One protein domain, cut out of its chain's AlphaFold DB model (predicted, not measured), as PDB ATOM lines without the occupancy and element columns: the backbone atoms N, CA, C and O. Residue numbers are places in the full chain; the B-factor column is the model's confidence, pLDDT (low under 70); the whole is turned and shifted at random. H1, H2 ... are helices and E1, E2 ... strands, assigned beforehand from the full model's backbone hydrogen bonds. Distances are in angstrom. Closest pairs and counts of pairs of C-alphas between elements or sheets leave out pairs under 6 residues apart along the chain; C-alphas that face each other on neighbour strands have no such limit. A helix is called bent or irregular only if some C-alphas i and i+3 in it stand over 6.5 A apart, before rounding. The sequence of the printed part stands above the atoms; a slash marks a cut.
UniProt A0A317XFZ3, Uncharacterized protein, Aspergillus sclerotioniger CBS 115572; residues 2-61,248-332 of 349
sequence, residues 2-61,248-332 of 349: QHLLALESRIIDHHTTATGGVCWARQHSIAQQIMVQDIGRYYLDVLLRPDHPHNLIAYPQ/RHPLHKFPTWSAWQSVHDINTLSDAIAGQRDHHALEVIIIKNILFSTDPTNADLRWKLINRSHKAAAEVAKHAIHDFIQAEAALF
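AT A GLANCE: This is residues 2 to 61 and 248 to 332 of the 349 residues of an uncharacterized protein of Aspergillus sclerotioniger CBS 115572 (UniProt A0A317XFZ3). One very long helix, H7, makes the longest axis, and the short helices H1 to H4 follow one another in the opposite sense along its length, with H3 packing on it. H6 meets H7 near its start, H5 packs crosswise on H6, residues 259 to 267 run along part of H7, and the short strand E1 lies on the side away from H7. The printed part has 145 residues, with seven named helices and one named strand in the order H1 H2 H3 H4 E1 H5 H6 H7; the class is mostly helix. It is compact, with a radius of gyration of the C-alphas of 16.7 A, yet elongated, spanning 54 by 28 by 25 A.

IN THESE COORDINATES: H1, residues 2 to 15, begins at C-alpha 2 (105.139, 68.713, 116.494) and is 20.1 A long. H2 is residues 24 to 27, H3 residues 30 to 36 and H4 residues 39 to 47, 12.2 A. E1, residues 57 to 59, pairs with no named strand. H5 is residues 268 to 273, and H6, residues 282 to 292, is 15.2 A long. H7, residues 296 to 331, is 52.2 A long and ends at C-alpha 331 (92.612, 89.632, 122.162); it is irregular, but only just: C-alphas 297 and 300 are 6.9 A apart.

HOW THE PARTS SIT: H7 is the hub, touching three helices, and helix packing is mostly crossed. With residues 313 to 321 alone it touches H3, at a shallow tilt of 24 degrees, opposite ways; the closest C-alphas, of Ile 34 and Ala 313, are 6.4 A apart. With residues 306 to 309 alone it only just touches H4, with 3 pairs of C-alphas within 8 A; the closest, of Gly 40 and Ile 306, are 5.6 A apart. With residues 298 to 302 alone it touches H6, at a steep tilt of 57 degrees; the closest C-alphas, of Leu 291 and Arg 302, are 5.3 A apart. H5 and H6 touch, about perpendicular at 77 degrees, closest at the C-alphas of Leu 269 and Val 284, 5.1 A. H1 with residues 9 to 12 alone only just touches H2, with 3 pairs of C-alphas within 8 A; the closest, of Ser 9 and Arg 26, are 6.9 A apart. The closest C-alphas of E1 and H5, of Ile 57 and Ile 273, are 4.7 A apart; E1 and H7 are apart. Every O i to N i+4 pair is within hydrogen-bond range in H1, H3, H4, H5 and H6, and 30 of 32 are in H7; H2 is too short for such a pair.

THE WHOLE: The C-alphas farthest apart, of Ala 18 and Thr 297, are 54.6 A apart. Residues 62 to 247 are not printed; C-alphas 61 and 248 are 10.2 A apart across the cut. Of the links printed whole, none is long. Mean pLDDT of the printed part is 79.8; residues 2 to 6, 15 to 25 and 248 to 259 are under 70.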
ATOM      1  N   GLN A   2     106.364  69.440 116.080       63.00
ATOM      2  CA  GLN A   2     105.139  68.713 116.494       63.00
ATOM      3  C   GLN A   2     104.320  69.429 117.585       63.00
ATOM      4  O   GLN A   2     103.157  69.747 117.373       63.00
ATOM      5  N   HIS A   3     104.944  69.747 118.728       64.94
ATOM      6  CA  HIS A   3     104.274  70.452 119.830       64.94
ATOM      7  C   HIS A   3     103.736  71.831 119.437       64.94
ATOM      8  O   HIS A   3     102.709  72.252 119.957       64.94
ATOM      9  N   LEU A   4     104.415  72.519 118.518       65.44
ATOM     10  CA  LEU A   4     104.049  73.866 118.086       65.44
ATOM     11  C   LEU A   4     102.831  73.835 117.164       65.44
ATOM     12  O   LEU A   4     101.935  74.646 117.330       65.44
ATOM     13  N   LEU A   5     102.754  72.849 116.271       66.31
ATOM     14  CA  LEU A   5     101.583  72.627 115.428       66.31
ATOM     15  C   LEU A   5     100.382  72.111 116.199       66.31
ATOM     16  O   LEU A   5      99.273  72.556 115.952       66.31
ATOM     17  N   ALA A   6     100.587  71.202 117.153       68.81
ATOM     18  CA  ALA A   6      99.507  70.768 118.028       68.81
ATOM     19  C   ALA A   6      98.970  71.943 118.862       68.81
ATOM     20  O   ALA A   6      97.764  72.062 119.044       68.81
ATOM     21  N   LEU A   7      99.849  72.825 119.349       72.75
ATOM     22  CA  LEU A   7      99.463  74.043 120.061       72.75
ATOM     23  C   LEU A   7      98.715  75.020 119.147       72.75
ATOM     24  O   LEU A   7      97.613  75.435 119.482       72.75
ATOM     25  N   GLU A   8      99.281  75.344 117.987       75.31
ATOM     26  CA  GLU A   8      98.687  76.248 117.002       75.31
ATOM     27  C   GLU A   8      97.328  75.731 116.511       75.31
ATOM     28  O   GLU A   8      96.345  76.465 116.558       75.31
ATOM     29  N   SER A   9      97.229  74.452 116.140       72.06
ATOM     30  CA  SER A   9      95.965  73.811 115.765       72.06
ATOM     31  C   SER A   9      94.946  73.855 116.899       72.06
ATOM     32  O   SER A   9      93.776  74.107 116.640       72.06
ATOM     33  N   ARG A  10      95.359  73.654 118.158       73.56
ATOM     34  CA  ARG A  10      94.450  73.753 119.313       73.56
ATOM     35  C   ARG A  10      93.974  75.183 119.559       73.56
ATOM     36  O   ARG A  10      92.808  75.354 119.890       73.56
ATOM     37  N   ILE A  11      94.834  76.185 119.374       74.06
ATOM     38  CA  ILE A  11      94.458  77.604 119.452       74.06
ATOM     39  C   ILE A  11      93.472  77.949 118.328       74.06
ATOM     40  O   ILE A  11      92.437  78.561 118.583       74.06
ATOM     41  N   ILE A  12      93.761  77.518 117.094       73.56
ATOM     42  CA  ILE A  12      92.865  77.690 115.945       73.56
ATOM     43  C   ILE A  12      91.511  77.040 116.238       73.56
ATOM     44  O   ILE A  12      90.489  77.702 116.097       73.56
ATOM     45  N   ASP A  13      91.485  75.784 116.681       72.06
ATOM     46  CA  ASP A  13      90.250  75.058 116.999       72.06
ATOM     47  C   ASP A  13      89.451  75.734 118.123       72.06
ATOM     48  O   ASP A  13      88.229  75.834 118.035       72.06
ATOM     49  N   HIS A  14      90.136  76.214 119.167       71.00
ATOM     50  CA  HIS A  14      89.524  76.892 120.315       71.00
ATOM     51  C   HIS A  14      88.796  78.181 119.913       71.00
ATOM     52  O   HIS A  14      87.715  78.462 120.427       71.00
ATOM     53  N   HIS A  15      89.341  78.928 118.949       67.56
ATOM     54  CA  HIS A  15      88.785  80.217 118.513       67.56
ATOM     55  C   HIS A  15      87.945  80.152 117.234       67.56
ATOM     56  O   HIS A  15      87.280  81.126 116.885       67.56
ATOM     57  N   THR A  16      87.928  79.018 116.529       64.12
ATOM     58  CA  THR A  16      87.147  78.829 115.294       64.12
ATOM     59  C   THR A  16      85.970  77.877 115.525       64.12
ATOM     60  O   THR A  16      85.888  76.783 114.981       64.12
ATOM     61  N   THR A  17      84.994  78.309 116.327       52.31
ATOM     62  CA  THR A  17      83.808  77.515 116.716       52.31
ATOM     63  C   THR A  17      82.672  77.468 115.677       52.31
ATOM     64  O   THR A  17      81.581  76.992 115.982       52.31
ATOM     65  N   ALA A  18      82.891  77.903 114.429       44.53
ATOM     66  CA  ALA A  18      81.858  77.917 113.387       44.53
ATOM     67  C   ALA A  18      82.222  77.027 112.187       44.53
ATOM     68  O   ALA A  18      83.268  77.189 111.555       44.53
ATOM     69  N   THR A  19      81.290  76.136 111.851       42.78
ATOM     70  CA  THR A  19      81.242  75.087 110.812       42.78
ATOM     71  C   THR A  19      81.463  75.532 109.351       42.78
ATOM     72  O   THR A  19      81.026  74.865 108.419       42.78
ATOM     73  N   GLY A  20      82.196  76.618 109.110       37.59
ATOM     74  CA  GLY A  20      82.670  77.025 107.781       37.59
ATOM     75  C   GLY A  20      84.086  77.613 107.754       37.59
ATOM     76  O   GLY A  20      84.669  77.724 106.679       37.59
ATOM     77  N   GLY A  21      84.664  77.968 108.911       39.91
ATOM     78  CA  GLY A  21      86.020  78.533 109.015       39.91
ATOM     79  C   GLY A  21      87.136  77.491 109.151       39.91
ATOM     80  O   GLY A  21      88.316  77.808 108.961       39.91
ATOM     81  N   VAL A  22      86.781  76.234 109.436       48.81
ATOM     82  CA  VAL A  22      87.735  75.130 109.597       48.81
ATOM     83  C   VAL A  22      88.153  74.603 108.224       48.81
ATOM     84  O   VAL A  22      87.547  73.695 107.670       48.81
ATOM     85  N   CYS A  23      89.172  75.252 107.662       55.31
ATOM     86  CA  CYS A  23      90.285  74.647 106.912       55.31
ATOM     87  C   CYS A  23      91.251  75.725 106.395       55.31
ATOM     88  O   CYS A  23      92.415  75.419 106.163       55.31
ATOM     89  N   TRP A  24      90.817  76.991 106.270       57.75
ATOM     90  CA  TRP A  24      91.674  78.079 105.770       57.75
ATOM     91  C   TRP A  24      92.736  78.518 106.791       57.75
ATOM     92  O   TRP A  24      93.881  78.750 106.431       57.75
ATOM     93  N   ALA A  25      92.414  78.560 108.087       67.62
ATOM     94  CA  ALA A  25      93.427  78.837 109.114       67.62
ATOM     95  C   ALA A  25      94.505  77.733 109.143       67.62
ATOM     96  O   ALA A  25      95.694  78.012 109.033       67.62
ATOM     97  N   ARG A  26      94.106  76.455 109.158       70.31
ATOM     98  CA  ARG A  26      95.050  75.320 109.132       70.31
ATOM     99  C   ARG A  26      95.917  75.267 107.863       70.31
ATOM    100  O   ARG A  26      97.014  74.721 107.910       70.31
ATOM    101  N   GLN A  27      95.450  75.834 106.749       70.56
ATOM    102  CA  GLN A  27      96.213  75.974 105.500       70.56
ATOM    103  C   GLN A  27      97.362  76.981 105.577       70.56
ATOM    104  O   GLN A  27      98.313  76.887 104.806       70.56
ATOM    105  N   HIS A  28      97.262  77.951 106.480       74.00
ATOM    106  CA  HIS A  28      98.243  79.016 106.634       74.00
ATOM    107  C   HIS A  28      98.962  78.927 107.983       74.00
ATOM    108  O   HIS A  28      99.537  79.921 108.415       74.00
ATOM    109  N   SER A  29      98.905  77.789 108.681       81.12
ATOM    110  CA  SER A  29      99.600  77.639 109.961       81.12
ATOM    111  C   SER A  29     101.084  77.979 109.801       81.12
ATOM    112  O   SER A  29     101.665  77.764 108.733       81.12
ATOM    113  N   ILE A  30     101.720  78.522 110.834       85.50
ATOM    114  CA  ILE A  30     103.110  78.982 110.799       85.50
ATOM    115  C   ILE A  30     104.019  77.858 110.302       85.50
ATOM    116  O   ILE A  30     104.872  78.083 109.448       85.50
ATOM    117  N   ALA A  31     103.808  76.620 110.750       84.25
ATOM    118  CA  ALA A  31     104.618  75.509 110.261       84.25
ATOM    119  C   ALA A  31     104.320  75.126 108.798       84.25
ATOM    120  O   ALA A  31     105.246  74.734 108.090       84.25
ATOM    121  N   GLN A  32     103.075  75.258 108.323       83.44
ATOM    122  CA  GLN A  32     102.746  75.072 106.905       83.44
ATOM    123  C   GLN A  32     103.416  76.165 106.051       83.44
ATOM    124  O   GLN A  32     103.995  75.840 105.017       83.44
ATOM    125  N   GLN A  33     103.422  77.425 106.508       85.44
ATOM    126  CA  GLN A  33     104.121  78.537 105.848       85.44
ATOM    127  C   GLN A  33     105.635  78.285 105.767       85.44
ATOM    128  O   GLN A  33     106.208  78.310 104.679       85.44
ATOM    129  N   ILE A  34     106.267  77.928 106.892       88.69
ATOM    130  CA  ILE A  34     107.701  77.604 106.964       88.69
ATOM    131  C   ILE A  34     108.059  76.448 106.024       88.69
ATOM    132  O   ILE A  34     109.059  76.512 105.310       88.69
ATOM    133  N   MET A  35     107.245  75.389 106.001       87.12
ATOM    134  CA  MET A  35     107.516  74.209 105.178       87.12
ATOM    135  C   MET A  35     107.356  74.493 103.679       87.12
ATOM    136  O   MET A  35     108.092  73.968 102.841       87.12
ATOM    137  N   VAL A  36     106.385  75.334 103.326       84.88
ATOM    138  CA  VAL A  36     106.203  75.827 101.962       84.88
ATOM    139  C   VAL A  36     107.422  76.631 101.501       84.88
ATOM    140  O   VAL A  36     107.872  76.447 100.372       84.88
ATOM    141  N   GLN A  37     107.957  77.481 102.377       87.94
ATOM    142  CA  GLN A  37     109.065  78.396 102.108       87.94
ATOM    143  C   GLN A  37     110.461  77.746 102.208       87.94
ATOM    144  O   GLN A  37     111.467  78.428 102.003       87.94
ATOM    145  N   ASP A  38     110.563  76.449 102.514       91.62
ATOM    146  CA  ASP A  38     111.840  75.736 102.619       91.62
ATOM    147  C   ASP A  38     112.527  75.590 101.250       91.62
ATOM    148  O   ASP A  38     112.077  74.846 100.373       91.62
ATOM    149  N   ILE A  39     113.677  76.255 101.093       93.56
ATOM    150  CA  ILE A  39     114.455  76.237  99.848       93.56
ATOM    151  C   ILE A  39     115.087  74.875  99.529       93.56
ATOM    152  O   ILE A  39     115.319  74.574  98.360       93.56
ATOM    153  N   GLY A  40     115.364  74.039 100.536       91.88
ATOM    154  CA  GLY A  40     115.879  72.684 100.342       91.88
ATOM    155  C   GLY A  40     114.805  71.763  99.771       91.88
ATOM    156  O   GLY A  40     115.055  71.034  98.811       91.88
ATOM    157  N   ARG A  41     113.578  71.860 100.299       90.75
ATOM    158  CA  ARG A  41     112.411  71.182  99.719       90.75
ATOM    159  C   ARG A  41     112.130  71.692  98.309       90.75
ATOM    160  O   ARG A  41     111.960  70.881  97.409       90.75
ATOM    161  N   TYR A  42     112.081  73.008  98.126       91.94
ATOM    162  CA  TYR A  42     111.876  73.636  96.821       91.94
ATOM    163  C   TYR A  42     112.892  73.136  95.784       91.94
ATOM    164  O   TYR A  42     112.509  72.767  94.679       91.94
ATOM    165  N   TYR A  43     114.172  73.047  96.157       92.31
ATOM    166  CA  TYR A  43     115.224  72.514  95.294       92.31
ATOM    167  C   TYR A  43     114.941  71.067  94.858       92.31
ATOM    168  O   TYR A  43     115.007  70.768  93.669       92.31
ATOM    169  N   LEU A  44     114.569  70.179  95.790       90.38
ATOM    170  CA  LEU A  44     114.185  68.800  95.458       90.38
ATOM    171  C   LEU A  44     112.949  68.746  94.559       90.38
ATOM    172  O   LEU A  44     112.916  67.995  93.593       90.38
ATOM    173  N   ASP A  45     111.947  69.563  94.862       89.25
ATOM    174  CA  ASP A  45     110.694  69.611  94.122       89.25
ATOM    175  C   ASP A  45     110.928  70.029  92.661       89.25
ATOM    176  O   ASP A  45     110.334  69.470  91.742       89.25
ATOM    177  N   VAL A  46     111.833  70.978  92.415       88.25
ATOM    178  CA  VAL A  46     112.281  71.338  91.062       88.25
ATOM    179  C   VAL A  46     112.970  70.159  90.370       88.25
ATOM    180  O   VAL A  46     112.636  69.826  89.234       88.25
ATOM    181  N   LEU A  47     113.922  69.508  91.042       88.88
ATOM    182  CA  LEU A  47     114.699  68.410  90.457       88.88
ATOM    183  C   LEU A  47     113.868  67.171  90.110       88.88
ATOM    184  O   LEU A  47     114.293  66.367  89.289       88.88
ATOM    185  N   LEU A  48     112.709  66.996  90.737       86.62
ATOM    186  CA  LEU A  48     111.830  65.852  90.497       86.62
ATOM    187  C   LEU A  48     110.832  66.077  89.349       86.62
ATOM    188  O   LEU A  48     110.113  65.145  88.994       86.62
ATOM    189  N   ARG A  49     110.769  67.282  88.767       81.50
ATOM    190  CA  ARG A  49     109.887  67.604  87.632       81.50
ATOM    191  C   ARG A  49     110.588  67.388  86.282       81.50
ATOM    192  O   ARG A  49     111.783  67.659  86.212       81.50
ATOM    193  N   PRO A  50     109.860  67.000  85.216       74.31
ATOM    194  CA  PRO A  50     110.431  66.746  83.886       74.31
ATOM    195  C   PRO A  50     111.264  67.901  83.305       74.31
ATOM    196  O   PRO A  50     112.353  67.656  82.798       74.31
ATOM    197  N   ASP A  51     110.793  69.146  83.450       72.75
ATOM    198  CA  ASP A  51     111.433  70.336  82.855       72.75
ATOM    199  C   ASP A  51     112.151  71.232  83.875       72.75
ATOM    200  O   ASP A  51     112.580  72.339  83.553       72.75
ATOM    201  N   HIS A  52     112.246  70.784  85.128       79.94
ATOM    202  CA  HIS A  52     112.861  71.536  86.225       79.94
ATOM    203  C   HIS A  52     112.462  73.032  86.288       79.94
ATOM    204  O   HIS A  52     113.331  73.896  86.365       79.94
ATOM    205  N   PRO A  53     111.168  73.401  86.272       81.81
ATOM    206  CA  PRO A  53     110.765  74.807  86.311       81.81
ATOM    207  C   PRO A  53     111.194  75.483  87.624       81.81
ATOM    208  O   PRO A  53     110.823  75.046  88.710       81.81
ATOM    209  N   HIS A  54     111.954  76.581  87.528       83.94
ATOM    210  CA  HIS A  54     112.520  77.323  88.672       83.94
ATOM    211  C   HIS A  54     111.663  78.509  89.146       83.94
ATOM    212  O   HIS A  54     112.100  79.308  89.974       83.94
ATOM    213  N   ASN A  55     110.474  78.699  88.592       84.06
ATOM    214  CA  ASN A  55     109.522  79.693  89.071       84.06
ATOM    215  C   ASN A  55     108.340  78.895  89.589       84.06
ATOM    216  O   ASN A  55     107.559  78.383  88.799       84.06
ATOM    217  N   LEU A  56     108.272  78.691  90.900       84.88
ATOM    218  CA  LEU A  56     107.210  77.914  91.519       84.88
ATOM    219  C   LEU A  56     106.610  78.712  92.653       84.88
ATOM    220  O   LEU A  56     107.339  79.221  93.505       84.88
ATOM    221  N   ILE A  57     105.285  78.727  92.694       83.81
ATOM    222  CA  ILE A  57     104.524  79.389  93.740       83.81
ATOM    223  C   ILE A  57     103.766  78.339  94.533       83.81
ATOM    224  O   ILE A  57     103.285  77.332  94.007       83.81
ATOM    225  N   ALA A  58     103.670  78.568  95.830       84.94
ATOM    226  CA  ALA A  58     102.920  77.719  96.720       84.94
ATOM    227  C   ALA A  58     101.414  77.922  96.601       84.94
ATOM    228  O   ALA A  58     100.939  79.046  96.481       84.94
ATOM    229  N   TYR A  59     100.650  76.841  96.741       80.06
ATOM    230  CA  TYR A  59      99.206  76.925  96.960       80.06
ATOM    231  C   TYR A  59      98.856  76.405  98.352       80.06
ATOM    232  O   TYR A  59      99.391  75.368  98.763       80.06
ATOM    233  N   PRO A  60      97.967  77.104  99.086       72.25
ATOM    234  CA  PRO A  60      97.628  76.723 100.445       72.25
ATOM    235  C   PRO A  60      96.912  75.371 100.458       72.25
ATOM    236  O   PRO A  60      96.032  75.100  99.638       72.25
ATOM    237  N   GLN A  61      97.297  74.521 101.408       76.56
ATOM    238  CA  GLN A  61      96.705  73.205 101.626       76.56
ATOM    239  C   GLN A  61      96.676  72.886 103.115       76.56
ATOM    240  O   GLN A  61      97.650  73.182 103.813       76.56
ATOM    241  N   ARG A 248      92.613  79.230  96.192       67.44
ATOM    242  CA  ARG A 248      92.991  80.475  95.511       67.44
ATOM    243  C   ARG A 248      94.443  80.826  95.805       67.44
ATOM    244  O   ARG A 248      94.953  80.495  96.873       67.44
ATOM    245  N   HIS A 249      95.067  81.512  94.858       66.81
ATOM    246  CA  HIS A 249      96.454  81.944  94.963       66.81
ATOM    247  C   HIS A 249      96.721  82.732  96.274       66.81
ATOM    248  O   HIS A 249      95.889  83.575  96.639       66.81
ATOM    249  N   PRO A 250      97.842  82.477  96.989       60.09
ATOM    250  CA  PRO A 250      98.081  82.997  98.342       60.09
ATOM    251  C   PRO A 250      97.960  84.515  98.465       60.09
ATOM    252  O   PRO A 250      97.418  85.002  99.453       60.09
ATOM    253  N   LEU A 251      98.381  85.266  97.436       61.09
ATOM    254  CA  LEU A 251      98.282  86.732  97.433       61.09
ATOM    255  C   LEU A 251      96.853  87.257  97.607       61.09
ATOM    256  O   LEU A 251      96.668  88.409  97.984       61.09
ATOM    257  N   HIS A 252      95.836  86.443  97.329       51.91
ATOM    258  CA  HIS A 252      94.450  86.894  97.367       51.91
ATOM    259  C   HIS A 252      93.742  86.585  98.683       51.91
ATOM    260  O   HIS A 252      92.623  87.069  98.870       51.91
ATOM    261  N   LYS A 253      94.313  85.746  99.562       57.53
ATOM    262  CA  LYS A 253      93.606  85.247 100.749       57.53
ATOM    263  C   LYS A 253      94.551  84.830 101.879       57.53
ATOM    264  O   LYS A 253      95.092  83.732 101.863       57.53
ATOM    265  N   PHE A 254      94.613  85.644 102.927       62.47
ATOM    266  CA  PHE A 254      95.074  85.234 104.258       62.47
ATOM    267  C   PHE A 254      93.889  85.239 105.234       62.47
ATOM    268  O   PHE A 254      92.903  85.942 104.981       62.47
ATOM    269  N   PRO A 255      93.929  84.458 106.329       63.16
ATOM    270  CA  PRO A 255      92.943  84.584 107.397       63.16
ATOM    271  C   PRO A 255      92.850  86.034 107.887       63.16
ATOM    272  O   PRO A 255      93.860  86.669 108.166       63.16
ATOM    273  N   THR A 256      91.630  86.557 108.017       63.28
ATOM    274  CA  THR A 256      91.365  87.945 108.449       63.28
ATOM    275  C   THR A 256      91.484  88.141 109.961       63.28
ATOM    276  O   THR A 256      91.093  89.181 110.487       63.28
ATOM    277  N   TRP A 257      91.945  87.126 110.689       66.94
ATOM    278  CA  TRP A 257      92.067  87.192 112.136       66.94
ATOM    279  C   TRP A 257      93.266  88.060 112.524       66.94
ATOM    280  O   TRP A 257      94.371  87.853 112.038       66.94
ATOM    281  N   SER A 258      93.061  89.019 113.425       64.62
ATOM    282  CA  SER A 258      94.074  90.001 113.829       64.62
ATOM    283  C   SER A 258      95.286  89.417 114.559       64.62
ATOM    284  O   SER A 258      96.320  90.073 114.597       64.62
ATOM    285  N   ALA A 259      95.188  88.211 115.130       67.75
ATOM    286  CA  ALA A 259      96.349  87.527 115.705       67.75
ATOM    287  C   ALA A 259      97.213  86.828 114.645       67.75
ATOM    288  O   ALA A 259      98.307  86.366 114.971       67.75
ATOM    289  N   TRP A 260      96.714  86.693 113.409       75.25
ATOM    290  CA  TRP A 260      97.342  85.868 112.389       75.25
ATOM    291  C   TRP A 260      98.721  86.387 112.009       75.25
ATOM    292  O   TRP A 260      98.879  87.550 111.643       75.25
ATOM    293  N   GLN A 261      99.706  85.494 112.045       78.75
ATOM    294  CA  GLN A 261     101.079  85.814 111.687       78.75
ATOM    295  C   GLN A 261     101.381  85.324 110.276       78.75
ATOM    296  O   GLN A 261     101.101  84.176 109.917       78.75
ATOM    297  N   SER A 262     101.967  86.206 109.471       79.69
ATOM    298  CA  SER A 262     102.521  85.845 108.168       79.69
ATOM    299  C   SER A 262     104.023  85.669 108.314       79.69
ATOM    300  O   SER A 262     104.709  86.542 108.830       79.69
ATOM    301  N   VAL A 263     104.532  84.532 107.863       84.62
ATOM    302  CA  VAL A 263     105.959  84.237 107.857       84.62
ATOM    303  C   VAL A 263     106.572  84.878 106.614       84.62
ATOM    304  O   VAL A 263     106.158  84.600 105.486       84.62
ATOM    305  N   HIS A 264     107.558  85.741 106.830       85.25
ATOM    306  CA  HIS A 264     108.326  86.428 105.794       85.25
ATOM    307  C   HIS A 264     109.798  86.546 106.220       85.25
ATOM    308  O   HIS A 264     110.158  86.195 107.346       85.25
ATOM    309  N   ASP A 265     110.655  87.014 105.311       85.31
ATOM    310  CA  ASP A 265     112.067  87.343 105.558       85.31
ATOM    311  C   ASP A 265     112.961  86.158 105.974       85.31
ATOM    312  O   ASP A 265     114.028  86.337 106.565       85.31
ATOM    313  N   ILE A 266     112.592  84.923 105.614       91.31
ATOM    314  CA  ILE A 266     113.497  83.765 105.753       91.31
ATOM    315  C   ILE A 266     114.685  83.928 104.797       91.31
ATOM    316  O   ILE A 266     115.848  83.770 105.177       91.31
ATOM    317  N   ASN A 267     114.372  84.213 103.534       93.62
ATOM    318  CA  ASN A 267     115.267  84.695 102.488       93.62
ATOM    319  C   ASN A 267     114.419  85.135 101.280       93.62
ATOM    320  O   ASN A 267     113.225  84.856 101.199       93.62
ATOM    321  N   THR A 268     115.058  85.763 100.296       90.75
ATOM    322  CA  THR A 268     114.359  86.346  99.145       90.75
ATOM    323  C   THR A 268     113.650  85.310  98.264       90.75
ATOM    324  O   THR A 268     112.556  85.578  97.774       90.75
ATOM    325  N   LEU A 269     114.224  84.115  98.076       93.06
ATOM    326  CA  LEU A 269     113.581  83.034  97.322       93.06
ATOM    327  C   LEU A 269     112.401  82.430  98.094       93.06
ATOM    328  O   LEU A 269     111.377  82.142  97.486       93.06
ATOM    329  N   SER A 270     112.520  82.269  99.413       92.31
ATOM    330  CA  SER A 270     111.421  81.836 100.284       92.31
ATOM    331  C   SER A 270     110.209  82.762 100.170       92.31
ATOM    332  O   SER A 270     109.090  82.282  99.990       92.31
ATOM    333  N   ASP A 271     110.429  84.079 100.187       86.31
ATOM    334  CA  ASP A 271     109.357  85.060  99.991       86.31
ATOM    335  C   ASP A 271     108.741  84.941  98.588       86.31
ATOM    336  O   ASP A 271     107.522  85.024  98.430       86.31
ATOM    337  N   ALA A 272     109.567  84.697  97.562       84.56
ATOM    338  CA  ALA A 272     109.088  84.527  96.193       84.56
ATOM    339  C   ALA A 272     108.213  83.273  96.030       84.56
ATOM    340  O   ALA A 272     107.156  83.341  95.412       84.56
ATOM    341  N   ILE A 273     108.587  82.154  96.662       87.75
ATOM    342  CA  ILE A 273     107.782  80.919  96.686       87.75
ATOM    343  C   ILE A 273     106.407  81.160  97.329       87.75
ATOM    344  O   ILE A 273     105.402  80.609  96.881       87.75
ATOM    345  N   ALA A 274     106.344  81.993  98.371       81.88
ATOM    346  CA  ALA A 274     105.092  82.386  99.019       81.88
ATOM    347  C   ALA A 274     104.300  83.455  98.236       81.88
ATOM    348  O   ALA A 274     103.232  83.877  98.684       81.88
ATOM    349  N   GLY A 275     104.811  83.907  97.087       76.94
ATOM    350  CA  GLY A 275     104.216  84.956  96.262       76.94
ATOM    351  C   GLY A 275     104.409  86.373  96.808       76.94
ATOM    352  O   GLY A 275     103.841  87.304  96.257       76.94
ATOM    353  N   GLN A 276     105.196  86.567  97.868       78.00
ATOM    354  CA  GLN A 276     105.427  87.871  98.508       78.00
ATOM    355  C   GLN A 276     106.535  88.687  97.822       78.00
ATOM    356  O   GLN A 276     106.679  89.882  98.079       78.00
ATOM    357  N   ARG A 277     107.327  88.051  96.953       79.94
ATOM    358  CA  ARG A 277     108.416  88.676  96.197       79.94
ATOM    359  C   ARG A 277     108.402  88.208  94.746       79.94
ATOM    360  O   ARG A 277     107.975  87.098  94.448       79.94
ATOM    361  N   ASP A 278     108.904  89.049  93.852       77.31
ATOM    362  CA  ASP A 278     109.063  88.706  92.441       77.31
ATOM    363  C   ASP A 278     110.156  87.638  92.240       77.31
ATOM    364  O   ASP A 278     111.270  87.750  92.762       77.31
ATOM    365  N   HIS A 279     109.856  86.613  91.441       81.44
ATOM    366  CA  HIS A 279     110.805  85.581  91.034       81.44
ATOM    367  C   HIS A 279     111.957  86.096  90.158       81.44
ATOM    368  O   HIS A 279     112.979  85.403  90.075       81.44
ATOM    369  N   HIS A 280     111.791  87.263  89.532       80.00
ATOM    370  CA  HIS A 280     112.767  87.948  88.681       80.00
ATOM    371  C   HIS A 280     113.579  89.018  89.420       80.00
ATOM    372  O   HIS A 280     114.472  89.626  88.828       80.00
ATOM    373  N   ALA A 281     113.325  89.241  90.714       79.56
ATOM    374  CA  ALA A 281     114.169  90.116  91.518       79.56
ATOM    375  C   ALA A 281     115.625  89.612  91.512       79.56
ATOM    376  O   ALA A 281     115.877  88.406  91.622       79.56
ATOM    377  N   LEU A 282     116.588  90.535  91.409       83.19
ATOM    378  CA  LEU A 282     118.013  90.211  91.284       83.19
ATOM    379  C   LEU A 282     118.485  89.282  92.410       83.19
ATOM    380  O   LEU A 282     119.181  88.300  92.163       83.19
ATOM    381  N   GLU A 283     118.059  89.540  93.643       89.81
ATOM    382  CA  GLU A 283     118.414  88.736  94.809       89.81
ATOM    383  C   GLU A 283     117.841  87.317  94.725       89.81
ATOM    384  O   GLU A 283     118.467  86.373  95.201       89.81
ATOM    385  N   VAL A 284     116.662  87.148  94.121       85.38
ATOM    386  CA  VAL A 284     116.044  85.831  93.910       85.38
ATOM    387  C   VAL A 284     116.792  85.066  92.824       85.38
ATOM    388  O   VAL A 284     117.106  83.889  93.011       85.38
ATOM    389  N   ILE A 285     117.141  85.736  91.723       85.88
ATOM    390  CA  ILE A 285     117.952  85.166  90.639       85.88
ATOM    391  C   ILE A 285     119.315  84.709  91.171       85.88
ATOM    392  O   ILE A 285     119.742  83.596  90.874       85.88
ATOM    393  N   ILE A 286     119.975  85.514  92.008       89.12
ATOM    394  CA  ILE A 286     121.259  85.152  92.627       89.12
ATOM    395  C   ILE A 286     121.131  83.860  93.445       89.12
ATOM    396  O   ILE A 286     121.941  82.947  93.279       89.12
ATOM    397  N   ILE A 287     120.105  83.746  94.298       94.00
ATOM    398  CA  ILE A 287     119.876  82.532  95.094       94.00
ATOM    399  C   ILE A 287     119.600  81.326  94.184       94.00
ATOM    400  O   ILE A 287     120.190  80.264  94.391       94.00
ATOM    401  N   LYS A 288     118.756  81.476  93.154       91.56
ATOM    402  CA  LYS A 288     118.467  80.407  92.181       91.56
ATOM    403  C   LYS A 288     119.722  79.957  91.438       91.56
ATOM    404  O   LYS A 288     119.927  78.757  91.301       91.56
ATOM    405  N   ASN A 289     120.584  80.884  91.026       90.12
ATOM    406  CA  ASN A 289     121.840  80.563  90.350       90.12
ATOM    407  C   ASN A 289     122.766  79.729  91.241       90.12
ATOM    408  O   ASN A 289     123.378  78.784  90.759       90.12
ATOM    409  N   ILE A 290     122.828  80.015  92.545       91.44
ATOM    410  CA  ILE A 290     123.580  79.183  93.497       91.44
ATOM    411  C   ILE A 290     122.929  77.798  93.629       91.44
ATOM    412  O   ILE A 290     123.616  76.776  93.558       91.44
ATOM    413  N   LEU A 291     121.604  77.747  93.806       92.00
ATOM    414  CA  LEU A 291     120.876  76.489  93.987       92.00
ATOM    415  C   LEU A 291     120.972  75.581  92.760       92.00
ATOM    416  O   LEU A 291     121.260  74.405  92.923       92.00
ATOM    417  N   PHE A 292     120.804  76.099  91.548       90.75
ATOM    418  CA  PHE A 292     120.738  75.297  90.321       90.75
ATOM    419  C   PHE A 292     122.004  75.368  89.463       90.75
ATOM    420  O   PHE A 292     122.007  74.908  88.326       90.75
ATOM    421  N   SER A 293     123.100  75.905  90.007       88.06
ATOM    422  CA  SER A 293     124.406  75.887  89.348       88.06
ATOM    423  C   SER A 293     124.794  74.469  88.921       88.06
ATOM    424  O   SER A 293     124.780  73.538  89.731       88.06
ATOM    425  N   THR A 294     125.223  74.328  87.669       84.81
ATOM    426  CA  THR A 294     125.821  73.095  87.139       84.81
ATOM    427  C   THR A 294     127.288  72.936  87.546       84.81
ATOM    428  O   THR A 294     127.825  71.835  87.460       84.81
ATOM    429  N   ASP A 295     127.932  74.006  88.027       86.94
ATOM    430  CA  ASP A 295     129.300  73.960  88.542       86.94
ATOM    431  C   ASP A 295     129.360  73.154  89.860       86.94
ATOM    432  O   ASP A 295     128.748  73.566  90.855       86.94
ATOM    433  N   PRO A 296     130.099  72.027  89.902       80.25
ATOM    434  CA  PRO A 296     130.228  71.197  91.096       80.25
ATOM    435  C   PRO A 296     130.946  71.903  92.255       80.25
ATOM    436  O   PRO A 296     130.737  71.532  93.409       80.25
ATOM    437  N   THR A 297     131.738  72.948  91.994       81.56
ATOM    438  CA  THR A 297     132.394  73.741  93.049       81.56
ATOM    439  C   THR A 297     131.395  74.563  93.873       81.56
ATOM    440  O   THR A 297     131.662  74.894  95.029       81.56
ATOM    441  N   ASN A 298     130.190  74.801  93.337       86.75
ATOM    442  CA  ASN A 298     129.100  75.482  94.038       86.75
ATOM    443  C   ASN A 298     128.273  74.552  94.945       86.75
ATOM    444  O   ASN A 298     127.373  75.031  95.638       86.75
ATOM    445  N   ALA A 299     128.575  73.247  95.003       87.44
ATOM    446  CA  ALA A 299     127.858  72.300  95.863       87.44
ATOM    447  C   ALA A 299     127.916  72.701  97.350       87.44
ATOM    448  O   ALA A 299     126.895  72.700  98.042       87.44
ATOM    449  N   ASP A 300     129.085  73.133  97.826       90.81
ATOM    450  CA  ASP A 300     129.255  73.611  99.202       90.81
ATOM    451  C   ASP A 300     128.466  74.897  99.467       90.81
ATOM    452  O   ASP A 300     127.909  75.083 100.552       90.81
ATOM    453  N   LEU A 301     128.406  75.799  98.483       91.69
ATOM    454  CA  LEU A 301     127.653  77.049  98.591       91.69
ATOM    455  C   LEU A 301     126.144  76.788  98.639       91.69
ATOM    456  O   LEU A 301     125.460  77.382  99.473       91.69
ATOM    457  N   ARG A 302     125.642  75.847  97.831       93.25
ATOM    458  CA  ARG A 302     124.247  75.380  97.862       93.25
ATOM    459  C   ARG A 302     123.860  74.873  99.248       93.25
ATOM    460  O   ARG A 302     122.876  75.335  99.819       93.25
ATOM    461  N   TRP A 303     124.653  73.974  99.831       92.38
ATOM    462  CA  TRP A 303     124.354  73.434 101.161       92.38
ATOM    463  C   TRP A 303     124.498  74.472 102.274       92.38
ATOM    464  O   TRP A 303     123.688  74.492 103.202       92.38
ATOM    465  N   LYS A 304     125.478  75.379 102.189       94.50
ATOM    466  CA  LYS A 304     125.599  76.507 103.129       94.50
ATOM    467  C   LYS A 304     124.370  77.415 103.082       94.50
ATOM    468  O   LYS A 304     123.880  77.816 104.138       94.50
ATOM    469  N   LEU A 305     123.864  77.709 101.886       95.00
ATOM    470  CA  LEU A 305     122.655  78.502 101.676       95.00
ATOM    471  C   LEU A 305     121.419  77.813 102.278       95.00
ATOM    472  O   LEU A 305     120.720  78.440 103.075       95.00
ATOM    473  N   ILE A 306     121.200  76.526 101.978       94.69
ATOM    474  CA  ILE A 306     120.098  75.720 102.542       94.69
ATOM    475  C   ILE A 306     120.150  75.732 104.073       94.69
ATOM    476  O   ILE A 306     119.189  76.132 104.728       94.69
ATOM    477  N   ASN A 307     121.306  75.410 104.657       94.94
ATOM    478  CA  ASN A 307     121.472  75.375 106.109       94.94
ATOM    479  C   ASN A 307     121.270  76.749 106.767       94.94
ATOM    480  O   ASN A 307     120.729  76.838 107.871       94.94
ATOM    481  N   ARG A 308     121.702  77.837 106.115       94.88
ATOM    482  CA  ARG A 308     121.458  79.200 106.605       94.88
ATOM    483  C   ARG A 308     119.967  79.529 106.583       94.88
ATOM    484  O   ARG A 308     119.472  80.076 107.565       94.88
ATOM    485  N   SER A 309     119.267  79.161 105.512       94.75
ATOM    486  CA  SER A 309     117.819  79.339 105.408       94.75
ATOM    487  C   SER A 309     117.069  78.549 106.476       94.75
ATOM    488  O   SER A 309     116.139  79.077 107.068       94.75
ATOM    489  N   HIS A 310     117.476  77.311 106.772       92.88
ATOM    490  CA  HIS A 310     116.852  76.508 107.830       92.88
ATOM    491  C   HIS A 310     117.029  77.128 109.216       92.88
ATOM    492  O   HIS A 310     116.085  77.155 110.002       92.88
ATOM    493  N   LYS A 311     118.214  77.679 109.507       93.56
ATOM    494  CA  LYS A 311     118.450  78.422 110.755       93.56
ATOM    495  C   LYS A 311     117.576  79.674 110.839       93.56
ATOM    496  O   LYS A 311     116.963  79.897 111.874       93.56
ATOM    497  N   ALA A 312     117.490  80.453 109.758       93.38
ATOM    498  CA  ALA A 312     116.632  81.637 109.704       93.38
ATOM    499  C   ALA A 312     115.152  81.268 109.899       93.38
ATOM    500  O   ALA A 312     114.488  81.843 110.754       93.38
ATOM    501  N   ALA A 313     114.669  80.244 109.193       91.69
ATOM    502  CA  ALA A 313     113.305  79.740 109.319       91.69
ATOM    503  C   ALA A 313     112.977  79.305 110.755       91.69
ATOM    504  O   ALA A 313     111.900  79.608 111.257       91.69
ATOM    505  N   ALA A 314     113.905  78.635 111.445       89.12
ATOM    506  CA  ALA A 314     113.702  78.237 112.835       89.12
ATOM    507  C   ALA A 314     113.530  79.441 113.777       89.12
ATOM    508  O   ALA A 314     112.681  79.391 114.667       89.12
ATOM    509  N   GLU A 315     114.302  80.513 113.591       90.31
ATOM    510  CA  GLU A 315     114.168  81.732 114.399       90.31
ATOM    511  C   GLU A 315     112.886  82.506 114.062       90.31
ATOM    512  O   GLU A 315     112.143  82.870 114.972       90.31
ATOM    513  N   VAL A 316     112.560  82.663 112.773       90.25
ATOM    514  CA  VAL A 316     111.300  83.295 112.342       90.25
ATOM    515  C   VAL A 316     110.092  82.525 112.880       90.25
ATOM    516  O   VAL A 316     109.174  83.132 113.421       90.25
ATOM    517  N   ALA A 317     110.102  81.189 112.812       87.25
ATOM    518  CA  ALA A 317     109.023  80.362 113.343       87.25
ATOM    519  C   ALA A 317     108.830  80.561 114.854       87.25
ATOM    520  O   ALA A 317     107.698  80.673 115.318       87.25
ATOM    521  N   LYS A 318     109.923  80.614 115.629       86.00
ATOM    522  CA  LYS A 318     109.855  80.858 117.079       86.00
ATOM    523  C   LYS A 318     109.214  82.208 117.387       86.00
ATOM    524  O   LYS A 318     108.328  82.253 118.236       86.00
ATOM    525  N   HIS A 319     109.649  83.271 116.707       87.44
ATOM    526  CA  HIS A 319     109.088  84.610 116.895       87.44
ATOM    527  C   HIS A 319     107.612  84.653 116.494       87.44
ATOM    528  O   HIS A 319     106.782  85.005 117.320       87.44
ATOM    529  N   ALA A 320     107.267  84.160 115.301       87.50
ATOM    530  CA  ALA A 320     105.886  84.141 114.826       87.50
ATOM    531  C   ALA A 320     104.952  83.385 115.785       87.50
ATOM    532  O   ALA A 320     103.847  83.836 116.061       87.50
ATOM    533  N   ILE A 321     105.384  82.249 116.342       83.38
ATOM    534  CA  ILE A 321     104.557  81.504 117.302       83.38
ATOM    535  C   ILE A 321     104.418  82.270 118.617       83.38
ATOM    536  O   ILE A 321     103.342  82.274 119.213       83.38
ATOM    537  N   HIS A 322     105.490  82.907 119.084       84.44
ATOM    538  CA  HIS A 322     105.437  83.723 120.289       84.44
ATOM    539  C   HIS A 322     104.460  84.892 120.127       84.44
ATOM    540  O   HIS A 322     103.580  85.064 120.971       84.44
ATOM    541  N   ASP A 323     104.558  85.619 119.017       85.00
ATOM    542  CA  ASP A 323     103.697  86.755 118.695       85.00
ATOM    543  C   ASP A 323     102.242  86.315 118.525       85.00
ATOM    544  O   ASP A 323     101.331  86.967 119.032       85.00
ATOM    545  N   PHE A 324     102.014  85.160 117.895       81.44
ATOM    546  CA  PHE A 324     100.690  84.554 117.778       81.44
ATOM    547  C   PHE A 324     100.062  84.270 119.151       81.44
ATOM    548  O   PHE A 324      98.907  84.625 119.384       81.44
ATOM    549  N   ILE A 325     100.824  83.686 120.083       80.25
ATOM    550  CA  ILE A 325     100.360  83.410 121.454       80.25
ATOM    551  C   ILE A 325     100.103  84.712 122.223       80.25
ATOM    552  O   ILE A 325      99.099  84.823 122.922       80.25
ATOM    553  N   GLN A 326     100.986  85.708 122.109       83.00
ATOM    554  CA  GLN A 326     100.801  86.999 122.778       83.00
ATOM    555  C   GLN A 326      99.575  87.749 122.247       83.00
ATOM    556  O   GLN A 326      98.785  88.273 123.033       83.00
ATOM    557  N   ALA A 327      99.402  87.789 120.925       80.50
ATOM    558  CA  ALA A 327      98.260  88.426 120.285       80.50
ATOM    559  C   ALA A 327      96.951  87.719 120.655       80.50
ATOM    560  O   ALA A 327      95.958  88.382 120.949       80.50
ATOM    561  N   GLU A 328      96.954  86.385 120.705       79.06
ATOM    562  CA  GLU A 328      95.821  85.595 121.190       79.06
ATOM    563  C   GLU A 328      95.456  85.954 122.635       79.06
ATOM    564  O   GLU A 328      94.298  86.277 122.906       79.06
ATOM    565  N   ALA A 329      96.438  85.993 123.538       80.81
ATOM    566  CA  ALA A 329      96.214  86.340 124.936       80.81
ATOM    567  C   ALA A 329      95.706  87.783 125.113       80.81
ATOM    568  O   ALA A 329      94.859  88.038 125.967       80.81
ATOM    569  N   ALA A 330      96.194  88.723 124.300       78.50
ATOM    570  CA  ALA A 330      95.761  90.118 124.334       78.50
ATOM    571  C   ALA A 330      94.335  90.314 123.795       78.50
ATOM    572  O   ALA A 330      93.593  91.151 124.309       78.50
ATOM    573  N   LEU A 331      93.945  89.555 122.768       71.69
ATOM    574  CA  LEU A 331      92.612  89.632 122.162       71.69
ATOM    575  C   LEU A 331      91.552  88.884 122.978       71.69
ATOM    576  O   LEU A 331      90.386  89.276 122.961       71.69
ATOM    577  N   PHE A 332      91.950  87.839 123.707       71.31
ATOM    578  CA  PHE A 332      91.049  86.991 124.487       71.31
ATOM    579  C   PHE A 332      91.524  86.812 125.940       71.31
ATOM    580  O   PHE A 332      91.703  85.682 126.381       71.31
TER     581      PHE A 332